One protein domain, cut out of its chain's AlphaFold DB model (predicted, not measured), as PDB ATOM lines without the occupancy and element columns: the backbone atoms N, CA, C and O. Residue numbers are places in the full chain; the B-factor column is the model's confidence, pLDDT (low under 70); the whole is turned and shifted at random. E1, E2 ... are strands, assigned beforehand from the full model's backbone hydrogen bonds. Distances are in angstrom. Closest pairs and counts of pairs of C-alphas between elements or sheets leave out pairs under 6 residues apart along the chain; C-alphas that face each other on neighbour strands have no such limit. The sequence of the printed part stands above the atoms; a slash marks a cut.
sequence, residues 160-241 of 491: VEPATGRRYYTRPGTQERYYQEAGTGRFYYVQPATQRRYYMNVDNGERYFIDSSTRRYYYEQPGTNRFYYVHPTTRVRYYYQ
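AT A GLANCE: This is residues 160 to 241 of the 491 residues of the protein "DUF1517 domain-containing protein" of Okeania sp. SIO1I7 (UniProt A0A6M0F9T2). With little regular structure, this is a zigzag ladder of eight short strands, E1 to E8 in chain order, turning like a spiral stair along its longest axis, with the links fanned round that axis. The printed part has 82 residues, 31 in named strands, and no named helix; it is all strand, one antiparallel sheet ordered E1 E2 E3 E4 E5 E6 E7 E8. It is only just compact, close to loose, with a radius of gyration of the C-alphas of 13.9 A, and spans 46 by 27 by 26 A.

HOW THE PARTS SIT: Begin at edge strand E1, residues 167 to 170; it forms a hairpin with E2, residues 177 to 180, where N 169 and O 178 are 2.8 A apart, within hydrogen-bond range. The meander, each strand the antiparallel neighbour of the one before, continues through E3, 187 to 190, E4, 197 to 200, E5, 207 to 210, E6, 217 to 220, and E7, 227 to 230, to edge strand E8, 237 to 239. E1 and E8 are apart.

IN THESE COORDINATES: Find C-alpha 167 at (0.309, 134.086, -24.741); E8 ends at C-alpha 239, (-5.163, 108.957, -42.940). E3 and E5 each measure 10.6 A.

THE WHOLE: The printed part has no cut and no long link; residues 230 to 238 are among those under pLDDT 70.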
ATOM      1  N   VAL A 160      -3.148 137.022 -22.892       76.25
ATOM      2  CA  VAL A 160      -2.048 136.639 -21.992       76.25
ATOM      3  C   VAL A 160      -2.651 136.064 -20.720       76.25
ATOM      4  O   VAL A 160      -3.520 136.684 -20.112       76.25
ATOM      5  N   GLU A 161      -2.206 134.878 -20.316       78.06
ATOM      6  CA  GLU A 161      -2.644 134.250 -19.075       78.06
ATOM      7  C   GLU A 161      -2.015 134.961 -17.857       78.06
ATOM      8  O   GLU A 161      -0.788 134.949 -17.721       78.06
ATOM      9  N   PRO A 162      -2.812 135.554 -16.940       60.78
ATOM     10  CA  PRO A 162      -2.275 136.412 -15.876       60.78
ATOM     11  C   PRO A 162      -1.330 135.714 -14.891       60.78
ATOM     12  O   PRO A 162      -0.484 136.368 -14.295       60.78
ATOM     13  N   ALA A 163      -1.482 134.400 -14.703       69.06
ATOM     14  CA  ALA A 163      -0.706 133.624 -13.733       69.06
ATOM     15  C   ALA A 163       0.640 133.115 -14.278       69.06
ATOM     16  O   ALA A 163       1.544 132.830 -13.499       69.06
ATOM     17  N   THR A 164       0.770 132.965 -15.601       72.31
ATOM     18  CA  THR A 164       1.925 132.306 -16.242       72.31
ATOM     19  C   THR A 164       2.643 133.195 -17.258       72.31
ATOM     20  O   THR A 164       3.703 132.818 -17.751       72.31
ATOM     21  N   GLY A 165       2.055 134.340 -17.628       73.19
ATOM     22  CA  GLY A 165       2.539 135.202 -18.708       73.19
ATOM     23  C   GLY A 165       2.404 134.591 -20.108       73.19
ATOM     24  O   GLY A 165       2.810 135.215 -21.088       73.19
ATOM     25  N   ARG A 166       1.837 133.382 -20.238       74.62
ATOM     26  CA  ARG A 166       1.754 132.674 -21.520       74.62
ATOM     27  C   ARG A 166       0.750 133.346 -22.442       74.62
ATOM     28  O   ARG A 166      -0.415 133.528 -22.085       74.62
ATOM     29  N   ARG A 167       1.196 133.672 -23.653       80.12
ATOM     30  CA  ARG A 167       0.309 134.086 -24.741       80.12
ATOM     31  C   ARG A 167      -0.511 132.886 -25.200       80.12
ATOM     32  O   ARG A 167       0.023 131.786 -25.320       80.12
ATOM     33  N   TYR A 168      -1.794 133.097 -25.456       80.50
ATOM     34  CA  TYR A 168      -2.671 132.094 -26.038       80.50
ATOM     35  C   TYR A 168      -3.678 132.713 -27.012       80.50
ATOM     36  O   TYR A 168      -4.081 133.875 -26.896       80.50
ATOM     37  N   TYR A 169      -4.090 131.899 -27.974       81.12
ATOM     38  CA  TYR A 169      -5.179 132.143 -28.902       81.12
ATOM     39  C   TYR A 169      -6.346 131.212 -28.550       81.12
ATOM     40  O   TYR A 169      -6.140 130.035 -28.252       81.12
ATOM     41  N   THR A 170      -7.572 131.728 -28.576       76.44
ATOM     42  CA  THR A 170      -8.788 130.915 -28.437       76.44
ATOM     43  C   THR A 170      -9.485 130.920 -29.786       76.44
ATOM     44  O   THR A 170      -9.852 131.991 -30.269       76.44
ATOM     45  N   ARG A 171      -9.672 129.745 -30.396       70.94
ATOM     46  CA  ARG A 171     -10.358 129.646 -31.690       70.94
ATOM     47  C   ARG A 171     -11.830 130.067 -31.511       70.94
ATOM     48  O   ARG A 171     -12.504 129.500 -30.650       70.94
ATOM     49  N   PRO A 172     -12.351 131.031 -32.295       65.00
ATOM     50  CA  PRO A 172     -13.760 131.413 -32.231       65.00
ATOM     51  C   PRO A 172     -14.686 130.200 -32.380       65.00
ATOM     52  O   PRO A 172     -14.419 129.301 -33.174       65.00
ATOM     53  N   GLY A 173     -15.758 130.158 -31.587       64.75
ATOM     54  CA  GLY A 173     -16.699 129.033 -31.570       64.75
ATOM     55  C   GLY A 173     -16.232 127.786 -30.805       64.75
ATOM     56  O   GLY A 173     -17.028 126.864 -30.646       64.75
ATOM     57  N   THR A 174     -15.001 127.740 -30.277       66.69
ATOM     58  CA  THR A 174     -14.527 126.629 -29.431       66.69
ATOM     59  C   THR A 174     -14.083 127.108 -28.044       66.69
ATOM     60  O   THR A 174     -13.860 128.294 -27.803       66.69
ATOM     61  N   GLN A 175     -13.959 126.169 -27.102       69.94
ATOM     62  CA  GLN A 175     -13.335 126.411 -25.791       69.94
ATOM     63  C   GLN A 175     -11.835 126.048 -25.778       69.94
ATOM     64  O   GLN A 175     -11.198 126.068 -24.725       69.94
ATOM     65  N   GLU A 176     -11.261 125.701 -26.933       73.44
ATOM     66  CA  GLU A 176      -9.868 125.268 -27.047       73.44
ATOM     67  C   GLU A 176      -8.920 126.477 -26.989       73.44
ATOM     68  O   GLU A 176      -9.023 127.410 -27.791       73.44
ATOM     69  N   ARG A 177      -7.970 126.442 -26.046       80.06
ATOM     70  CA  ARG A 177      -6.891 127.432 -25.923       80.06
ATOM     71  C   ARG A 177      -5.596 126.861 -26.478       80.06
ATOM     72  O   ARG A 177      -5.118 125.837 -25.995       80.06
ATOM     73  N   TYR A 178      -5.020 127.569 -27.437       82.56
ATOM     74  CA  TYR A 178      -3.735 127.268 -28.047       82.56
ATOM     75  C   TYR A 178      -2.702 128.222 -27.459       82.56
ATOM     76  O   TYR A 178      -2.822 129.430 -27.625       82.56
ATOM     77  N   TYR A 179      -1.717 127.703 -26.742       82.81
ATOM     78  CA  TYR A 179      -0.641 128.473 -26.126       82.81
ATOM     79  C   TYR A 179       0.480 128.699 -27.134       82.81
ATOM     80  O   TYR A 179       0.758 127.831 -27.957       82.81
ATOM     81  N   GLN A 180       1.132 129.854 -27.067       82.81
ATOM     82  CA  GLN A 180       2.296 130.138 -27.893       82.81
ATOM     83  C   GLN A 180       3.513 129.364 -27.367       82.81
ATOM     84  O   GLN A 180       3.837 129.427 -26.178       82.81
ATOM     85  N   GLU A 181       4.180 128.634 -28.252       80.44
ATOM     86  CA  GLU A 181       5.454 127.978 -27.992       80.44
ATOM     87  C   GLU A 181       6.589 129.012 -28.024       80.44
ATOM     88  O   GLU A 181       6.634 129.905 -28.875       80.44
ATOM     89  N   ALA A 182       7.487 128.930 -27.041       70.62
ATOM     90  CA  ALA A 182       8.615 129.847 -26.926       70.62
ATOM     91  C   ALA A 182       9.647 129.570 -28.031       70.62
ATOM     92  O   ALA A 182       9.908 128.416 -28.360       70.62
ATOM     93  N   GLY A 183      10.235 130.627 -28.595       66.69
ATOM     94  CA  GLY A 183      11.203 130.538 -29.694       66.69
ATOM     95  C   GLY A 183      10.560 130.364 -31.073       66.69
ATOM     96  O   GLY A 183      10.874 131.128 -31.973       66.69
ATOM     97  N   THR A 184       9.611 129.435 -31.235       73.56
ATOM     98  CA  THR A 184       9.003 129.133 -32.552       73.56
ATOM     99  C   THR A 184       7.809 130.019 -32.908       73.56
ATOM    100  O   THR A 184       7.389 130.058 -34.060       73.56
ATOM    101  N   GLY A 185       7.181 130.669 -31.923       72.38
ATOM    102  CA  GLY A 185       5.980 131.485 -32.121       72.38
ATOM    103  C   GLY A 185       4.709 130.699 -32.480       72.38
ATOM    104  O   GLY A 185       3.633 131.301 -32.508       72.38
ATOM    105  N   ARG A 186       4.810 129.378 -32.697       79.56
ATOM    106  CA  ARG A 186       3.718 128.471 -33.087       79.56
ATOM    107  C   ARG A 186       2.698 128.326 -31.959       79.56
ATOM    108  O   ARG A 186       3.053 128.317 -30.784       79.56
ATOM    109  N   PHE A 187       1.421 128.175 -32.298       82.81
ATOM    110  CA  PHE A 187       0.346 128.029 -31.314       82.81
ATOM    111  C   PHE A 187      -0.069 126.559 -31.181       82.81
ATOM    112  O   PHE A 187      -0.395 125.921 -32.175       82.81
ATOM    113  N   TYR A 188      -0.077 126.012 -29.961       86.00
ATOM    114  CA  TYR A 188      -0.373 124.600 -29.695       86.00
ATOM    115  C   TYR A 188      -1.323 124.402 -28.510       86.00
ATOM    116  O   TYR A 188      -1.250 125.115 -27.512       86.00
ATOM    117  N   TYR A 189      -2.181 123.385 -28.564       84.56
ATOM    118  CA  TYR A 189      -2.896 122.886 -27.385       84.56
ATOM    119  C   TYR A 189      -2.480 121.452 -27.067       84.56
ATOM    120  O   TYR A 189      -2.074 120.692 -27.947       84.56
ATOM    121  N   VAL A 190      -2.573 121.078 -25.791       79.06
ATOM    122  CA  VAL A 190      -2.366 119.696 -25.349       79.06
ATOM    123  C   VAL A 190      -3.729 119.066 -25.117       79.06
ATOM    124  O   VAL A 190      -4.492 119.540 -24.274       79.06
ATOM    125  N   GLN A 191      -4.050 118.003 -25.850       73.56
ATOM    126  CA  GLN A 191      -5.319 117.305 -25.668       73.56
ATOM    127  C   GLN A 191      -5.281 116.499 -24.353       73.56
ATOM    128  O   GLN A 191      -4.453 115.592 -24.234       73.56
ATOM    129  N   PRO A 192      -6.176 116.745 -23.372       63.06
ATOM    130  CA  PRO A 192      -6.056 116.141 -22.039       63.06
ATOM    131  C   PRO A 192      -6.069 114.605 -22.028       63.06
ATOM    132  O   PRO A 192      -5.364 113.990 -21.232       63.06
ATOM    133  N   ALA A 193      -6.843 113.988 -22.927       64.56
ATOM    134  CA  ALA A 193      -7.027 112.538 -22.985       64.56
ATOM    135  C   ALA A 193      -5.815 111.771 -23.547       64.56
ATOM    136  O   ALA A 193      -5.578 110.634 -23.152       64.56
ATOM    137  N   THR A 194      -5.060 112.372 -24.472       66.88
ATOM    138  CA  THR A 194      -3.939 111.714 -25.175       66.88
ATOM    139  C   THR A 194      -2.576 112.308 -24.821       66.88
ATOM    140  O   THR A 194      -1.556 111.751 -25.216       66.88
ATOM    141  N   GLN A 195      -2.553 113.447 -24.116       73.94
ATOM    142  CA  GLN A 195      -1.371 114.279 -23.846       73.94
ATOM    143  C   GLN A 195      -0.603 114.715 -25.110       73.94
ATOM    144  O   GLN A 195       0.535 115.178 -25.033       73.94
ATOM    145  N   ARG A 196      -1.226 114.609 -26.292       74.56
ATOM    146  CA  ARG A 196      -0.623 115.020 -27.564       74.56
ATOM    147  C   ARG A 196      -0.728 116.521 -27.766       74.56
ATOM    148  O   ARG A 196      -1.755 117.124 -27.453       74.56
ATOM    149  N   ARG A 197       0.332 117.097 -28.336       81.88
ATOM    150  CA  ARG A 197       0.350 118.480 -28.814       81.88
ATOM    151  C   ARG A 197      -0.246 118.538 -30.214       81.88
ATOM    152  O   ARG A 197       0.242 117.859 -31.114       81.88
ATOM    153  N   TYR A 198      -1.259 119.370 -30.375       82.38
ATOM    154  CA  TYR A 198      -1.820 119.751 -31.661       82.38
ATOM    155  C   TYR A 198      -1.500 121.223 -31.885       82.38
ATOM    156  O   TYR A 198      -1.857 122.070 -31.064       82.38
ATOM    157  N   TYR A 199      -0.816 121.507 -32.978       85.81
ATOM    158  CA  TYR A 199      -0.486 122.845 -33.430       85.81
ATOM    159  C   TYR A 199      -1.629 123.399 -34.286       85.81
ATOM    160  O   TYR A 199      -2.415 122.651 -34.868       85.81
ATOM    161  N   MET A 200      -1.729 124.720 -34.325       82.81
ATOM    162  CA  MET A 200      -2.709 125.481 -35.084       82.81
ATOM    163  C   MET A 200      -1.970 126.549 -35.873       82.81
ATOM    164  O   MET A 200      -1.245 127.359 -35.290       82.81
ATOM    165  N   ASN A 201      -2.195 126.578 -37.180       79.69
ATOM    166  CA  ASN A 201      -1.865 127.737 -37.987       79.69
ATOM    167  C   ASN A 201      -2.938 128.820 -37.720       79.69
ATOM    168  O   ASN A 201      -4.140 128.569 -37.815       79.69
ATOM    169  N   VAL A 202      -2.512 130.016 -37.300       70.88
ATOM    170  CA  VAL A 202      -3.408 131.120 -36.885       70.88
ATOM    171  C   VAL A 202      -3.862 131.969 -38.085       70.88
ATOM    172  O   VAL A 202      -4.669 132.890 -37.941       70.88
ATOM    173  N   ASP A 203      -3.354 131.678 -39.279       72.06
ATOM    174  CA  ASP A 203      -3.699 132.323 -40.543       72.06
ATOM    175  C   ASP A 203      -4.891 131.645 -41.207       72.06
ATOM    176  O   ASP A 203      -5.898 132.307 -41.444       72.06
ATOM    177  N   ASN A 204      -4.836 130.325 -41.386       73.62
ATOM    178  CA  ASN A 204      -5.908 129.547 -42.018       73.62
ATOM    179  C   ASN A 204      -6.786 128.749 -41.026       73.62
ATOM    180  O   ASN A 204      -7.849 128.250 -41.396       73.62
ATOM    181  N   GLY A 205      -6.392 128.638 -39.751       72.75
ATOM    182  CA  GLY A 205      -7.133 127.870 -38.744       72.75
ATOM    183  C   GLY A 205      -7.023 126.346 -38.900       72.75
ATOM    184  O   GLY A 205      -7.859 125.619 -38.345       72.75
ATOM    185  N   GLU A 206      -6.031 125.860 -39.648       78.56
ATOM    186  CA  GLU A 206      -5.735 124.437 -39.796       78.56
ATOM    187  C   GLU A 206      -5.038 123.877 -38.558       78.56
ATOM    188  O   GLU A 206      -4.075 124.448 -38.031       78.56
ATOM    189  N   ARG A 207      -5.503 122.705 -38.116       84.19
ATOM    190  CA  ARG A 207      -4.869 121.940 -37.043       84.19
ATOM    191  C   ARG A 207      -3.945 120.893 -37.631       84.19
ATOM    192  O   ARG A 207      -4.300 120.217 -38.590       84.19
ATOM    193  N   TYR A 208      -2.805 120.682 -36.996       85.88
ATOM    194  CA  TYR A 208      -1.945 119.542 -37.284       85.88
ATOM    195  C   TYR A 208      -1.318 119.001 -36.003       85.88
ATOM    196  O   TYR A 208      -1.297 119.663 -34.967       85.88
ATOM    197  N   PHE A 209      -0.792 117.783 -36.041       83.88
ATOM    198  CA  PHE A 209       0.108 117.295 -35.001       83.88
ATOM    199  C   PHE A 209       1.331 116.639 -35.627       83.88
ATOM    200  O   PHE A 209       1.305 116.210 -36.781       83.88
ATOM    201  N   ILE A 210       2.405 116.571 -34.846       79.50
ATOM    202  CA  ILE A 210       3.644 115.908 -35.237       79.50
ATOM    203  C   ILE A 210       3.687 114.571 -34.501       79.50
ATOM    204  O   ILE A 210       3.612 114.530 -33.271       79.50
ATOM    205  N   ASP A 211       3.777 113.471 -35.243       76.69
ATOM    206  CA  ASP A 211       4.017 112.155 -34.659       76.69
ATOM    207  C   ASP A 211       5.480 112.071 -34.205       76.69
ATOM    208  O   ASP A 211       6.397 112.076 -35.022       76.69
ATOM    209  N   SER A 212       5.709 111.983 -32.895       63.81
ATOM    210  CA  SER A 212       7.053 111.934 -32.312       63.81
ATOM    211  C   SER A 212       7.860 110.690 -32.700       63.81
ATOM    212  O   SER A 212       9.081 110.712 -32.570       63.81
ATOM    213  N   SER A 213       7.208 109.620 -33.170       68.31
ATOM    214  CA  SER A 213       7.874 108.377 -33.578       68.31
ATOM    215  C   SER A 213       8.348 108.391 -35.032       68.31
ATOM    216  O   SER A 213       9.385 107.813 -35.342       68.31
ATOM    217  N   THR A 214       7.616 109.074 -35.917       70.94
ATOM    218  CA  THR A 214       7.911 109.133 -37.361       70.94
ATOM    219  C   THR A 214       8.340 110.518 -37.847       70.94
ATOM    220  O   THR A 214       8.682 110.666 -39.016       70.94
ATOM    221  N   ARG A 215       8.291 111.537 -36.973       73.69
ATOM    222  CA  ARG A 215       8.462 112.975 -37.272       73.69
ATOM    223  C   ARG A 215       7.536 113.501 -38.382       73.69
ATOM    224  O   ARG A 215       7.789 114.552 -38.960       73.69
ATOM    225  N   ARG A 216       6.437 112.792 -38.670       77.56
ATOM    226  CA  ARG A 216       5.480 113.156 -39.723       77.56
ATOM    227  C   ARG A 216       4.459 114.170 -39.234       77.56
ATOM    228  O   ARG A 216       3.922 114.045 -38.131       77.56
ATOM    229  N   TYR A 217       4.150 115.118 -40.110       79.50
ATOM    230  CA  TYR A 217       3.080 116.088 -39.940       79.50
ATOM    231  C   TYR A 217       1.755 115.481 -40.407       79.50
ATOM    232  O   TYR A 217       1.634 115.008 -41.539       79.50
ATOM    233  N   TYR A 218       0.770 115.492 -39.516       80.25
ATOM    234  CA  TYR A 218      -0.584 115.016 -39.756       80.25
ATOM    235  C   TYR A 218      -1.550 116.198 -39.664       80.25
ATOM    236  O   TYR A 218      -1.804 116.695 -38.567       80.25
ATOM    237  N   TYR A 219      -2.079 116.635 -40.806       81.31
ATOM    238  CA  TYR A 219      -2.982 117.780 -40.962       81.31
ATOM    239  C   TYR A 219      -4.444 117.352 -40.832       81.31
ATOM    240  O   TYR A 219      -4.819 116.283 -41.308       81.31
ATOM    241  N   GLU A 220      -5.277 118.164 -40.190       81.94
ATOM    242  CA  GLU A 220      -6.720 117.953 -40.095       81.94
ATOM    243  C   GLU A 220      -7.401 118.243 -41.436       81.94
ATOM    244  O   GLU A 220      -7.239 119.317 -42.007       81.94
ATOM    245  N   GLN A 221      -8.211 117.305 -41.928       75.88
ATOM    246  CA  GLN A 221      -9.065 117.537 -43.088       75.88
ATOM    247  C   GLN A 221     -10.216 118.489 -42.703       75.88
ATOM    248  O   GLN A 221     -11.009 118.120 -41.825       75.88
ATOM    249  N   PRO A 222     -10.368 119.654 -43.372       70.81
ATOM    250  CA  PRO A 222     -11.384 120.654 -43.048       70.81
ATOM    251  C   PRO A 222     -12.797 120.077 -42.909       70.81
ATOM    252  O   PRO A 222     -13.208 119.201 -43.669       70.81
ATOM    253  N   GLY A 223     -13.540 120.557 -41.909       66.25
ATOM    254  CA  GLY A 223     -14.895 120.080 -41.599       66.25
ATOM    255  C   GLY A 223     -14.967 118.677 -40.979       66.25
ATOM    256  O   GLY A 223     -16.058 118.209 -40.657       66.25
ATOM    257  N   THR A 224     -13.835 118.001 -40.765       70.38
ATOM    258  CA  THR A 224     -13.768 116.676 -40.135       70.38
ATOM    259  C   THR A 224     -12.784 116.678 -38.965       70.38
ATOM    260  O   THR A 224     -11.955 117.568 -38.848       70.38
ATOM    261  N   ASN A 225     -12.836 115.643 -38.123       69.56
ATOM    262  CA  ASN A 225     -11.831 115.389 -37.081       69.56
ATOM    263  C   ASN A 225     -10.848 114.275 -37.518       69.56
ATOM    264  O   ASN A 225     -10.381 113.482 -36.697       69.56
ATOM    265  N   ARG A 226     -10.628 114.127 -38.836       70.88
ATOM    266  CA  ARG A 226      -9.691 113.160 -39.431       70.88
ATOM    267  C   ARG A 226      -8.393 113.871 -39.766       70.88
ATOM    268  O   ARG A 226      -8.414 114.928 -40.383       70.88
ATOM    269  N   PHE A 227      -7.275 113.246 -39.425       77.56
ATOM    270  CA  PHE A 227      -5.953 113.760 -39.764       77.56
ATOM    271  C   PHE A 227      -5.335 112.932 -40.893       77.56
ATOM    272  O   PHE A 227      -5.597 111.731 -40.973       77.56
ATOM    273  N   TYR A 228      -4.511 113.533 -41.747       75.25
ATOM    274  CA  TYR A 228      -3.772 112.845 -42.804       75.25
ATOM    275  C   TYR A 228      -2.354 113.399 -42.965       75.25
ATOM    276  O   TYR A 228      -2.092 114.578 -42.753       75.25
ATOM    277  N   TYR A 229      -1.440 112.525 -43.370       77.75
ATOM    278  CA  TYR A 229      -0.084 112.863 -43.794       77.75
ATOM    279  C   TYR A 229      -0.009 112.764 -45.321       77.75
ATOM    280  O   TYR A 229      -0.525 111.804 -45.899       77.75
ATOM    281  N   VAL A 230       0.622 113.737 -45.980       69.44
ATOM    282  CA  VAL A 230       0.901 113.691 -47.424       69.44
ATOM    283  C   VAL A 230       2.312 113.155 -47.618       69.44
ATOM    284  O   VAL A 230       3.267 113.739 -47.114       69.44
ATOM    285  N   HIS A 231       2.464 112.052 -48.347       67.50
ATOM    286  CA  HIS A 231       3.793 111.532 -48.654       67.50
ATOM    287  C   HIS A 231       4.495 112.438 -49.678       67.50
ATOM    288  O   HIS A 231       3.919 112.663 -50.744       67.50
ATOM    289  N   PRO A 232       5.734 112.908 -49.426       57.97
ATOM    290  CA  PRO A 232       6.373 113.943 -50.244       57.97
ATOM    291  C   PRO A 232       6.532 113.508 -51.707       57.97
ATOM    292  O   PRO A 232       6.146 114.234 -52.616       57.97
ATOM    293  N   THR A 233       7.009 112.281 -51.937       55.97
ATOM    294  CA  THR A 233       7.256 111.745 -53.287       55.97
ATOM    295  C   THR A 233       5.983 111.412 -54.070       55.97
ATOM    296  O   THR A 233       5.865 111.769 -55.234       55.97
ATOM    297  N   THR A 234       5.027 110.699 -53.465       62.38
ATOM    298  CA  THR A 234       3.857 110.161 -54.184       62.38
ATOM    299  C   THR A 234       2.630 111.069 -54.119       62.38
ATOM    300  O   THR A 234       1.628 110.776 -54.765       62.38
ATOM    301  N   ARG A 235       2.665 112.129 -53.296       61.22
ATOM    302  CA  ARG A 235       1.529 113.006 -52.941       61.22
ATOM    303  C   ARG A 235       0.298 112.264 -52.380       61.22
ATOM    304  O   ARG A 235      -0.756 112.866 -52.177       61.22
ATOM    305  N   VAL A 236       0.427 110.971 -52.062       60.22
ATOM    306  CA  VAL A 236      -0.646 110.138 -51.500       60.22
ATOM    307  C   VAL A 236      -0.945 110.572 -50.065       60.22
ATOM    308  O   VAL A 236      -0.035 110.747 -49.250       60.22
ATOM    309  N   ARG A 237      -2.238 110.717 -49.752       65.81
ATOM    310  CA  ARG A 237      -2.737 111.048 -48.411       65.81
ATOM    311  C   ARG A 237      -2.946 109.773 -47.596       65.81
ATOM    312  O   ARG A 237      -3.774 108.937 -47.946       65.81
ATOM    313  N   TYR A 238      -2.234 109.649 -46.482       66.81
ATOM    314  CA  TYR A 238      -2.372 108.557 -45.521       66.81
ATOM    315  C   TYR A 238      -3.121 109.055 -44.288       66.81
ATOM    316  O   TYR A 238      -2.589 109.856 -43.515       66.81
ATOM    317  N   TYR A 239      -4.352 108.584 -44.097       70.94
ATOM    318  CA  TYR A 239      -5.163 108.957 -42.940       70.94
ATOM    319  C   TYR A 239      -4.623 108.352 -41.642       70.94
ATOM    320  O   TYR A 239      -4.179 107.205 -41.590       70.94
ATOM    321  N   TYR A 240      -4.682 109.143 -40.578       64.75
ATOM    322  CA  TYR A 240      -4.285 108.755 -39.239       64.75
ATOM    323  C   TYR A 240      -5.376 107.918 -38.565       64.75
ATOM    324  O   TYR A 240      -6.498 108.392 -38.372       64.75
ATOM    325  N   GLN A 241      -5.034 106.699 -38.144       57.00
ATOM    326  CA  GLN A 241      -5.931 105.814 -37.403       57.00
ATOM    327  C   GLN A 241      -5.451 105.684 -35.941       57.00
ATOM    328  O   GLN A 241      -4.335 105.216 -35.717       57.00
TER     329      GLN A 241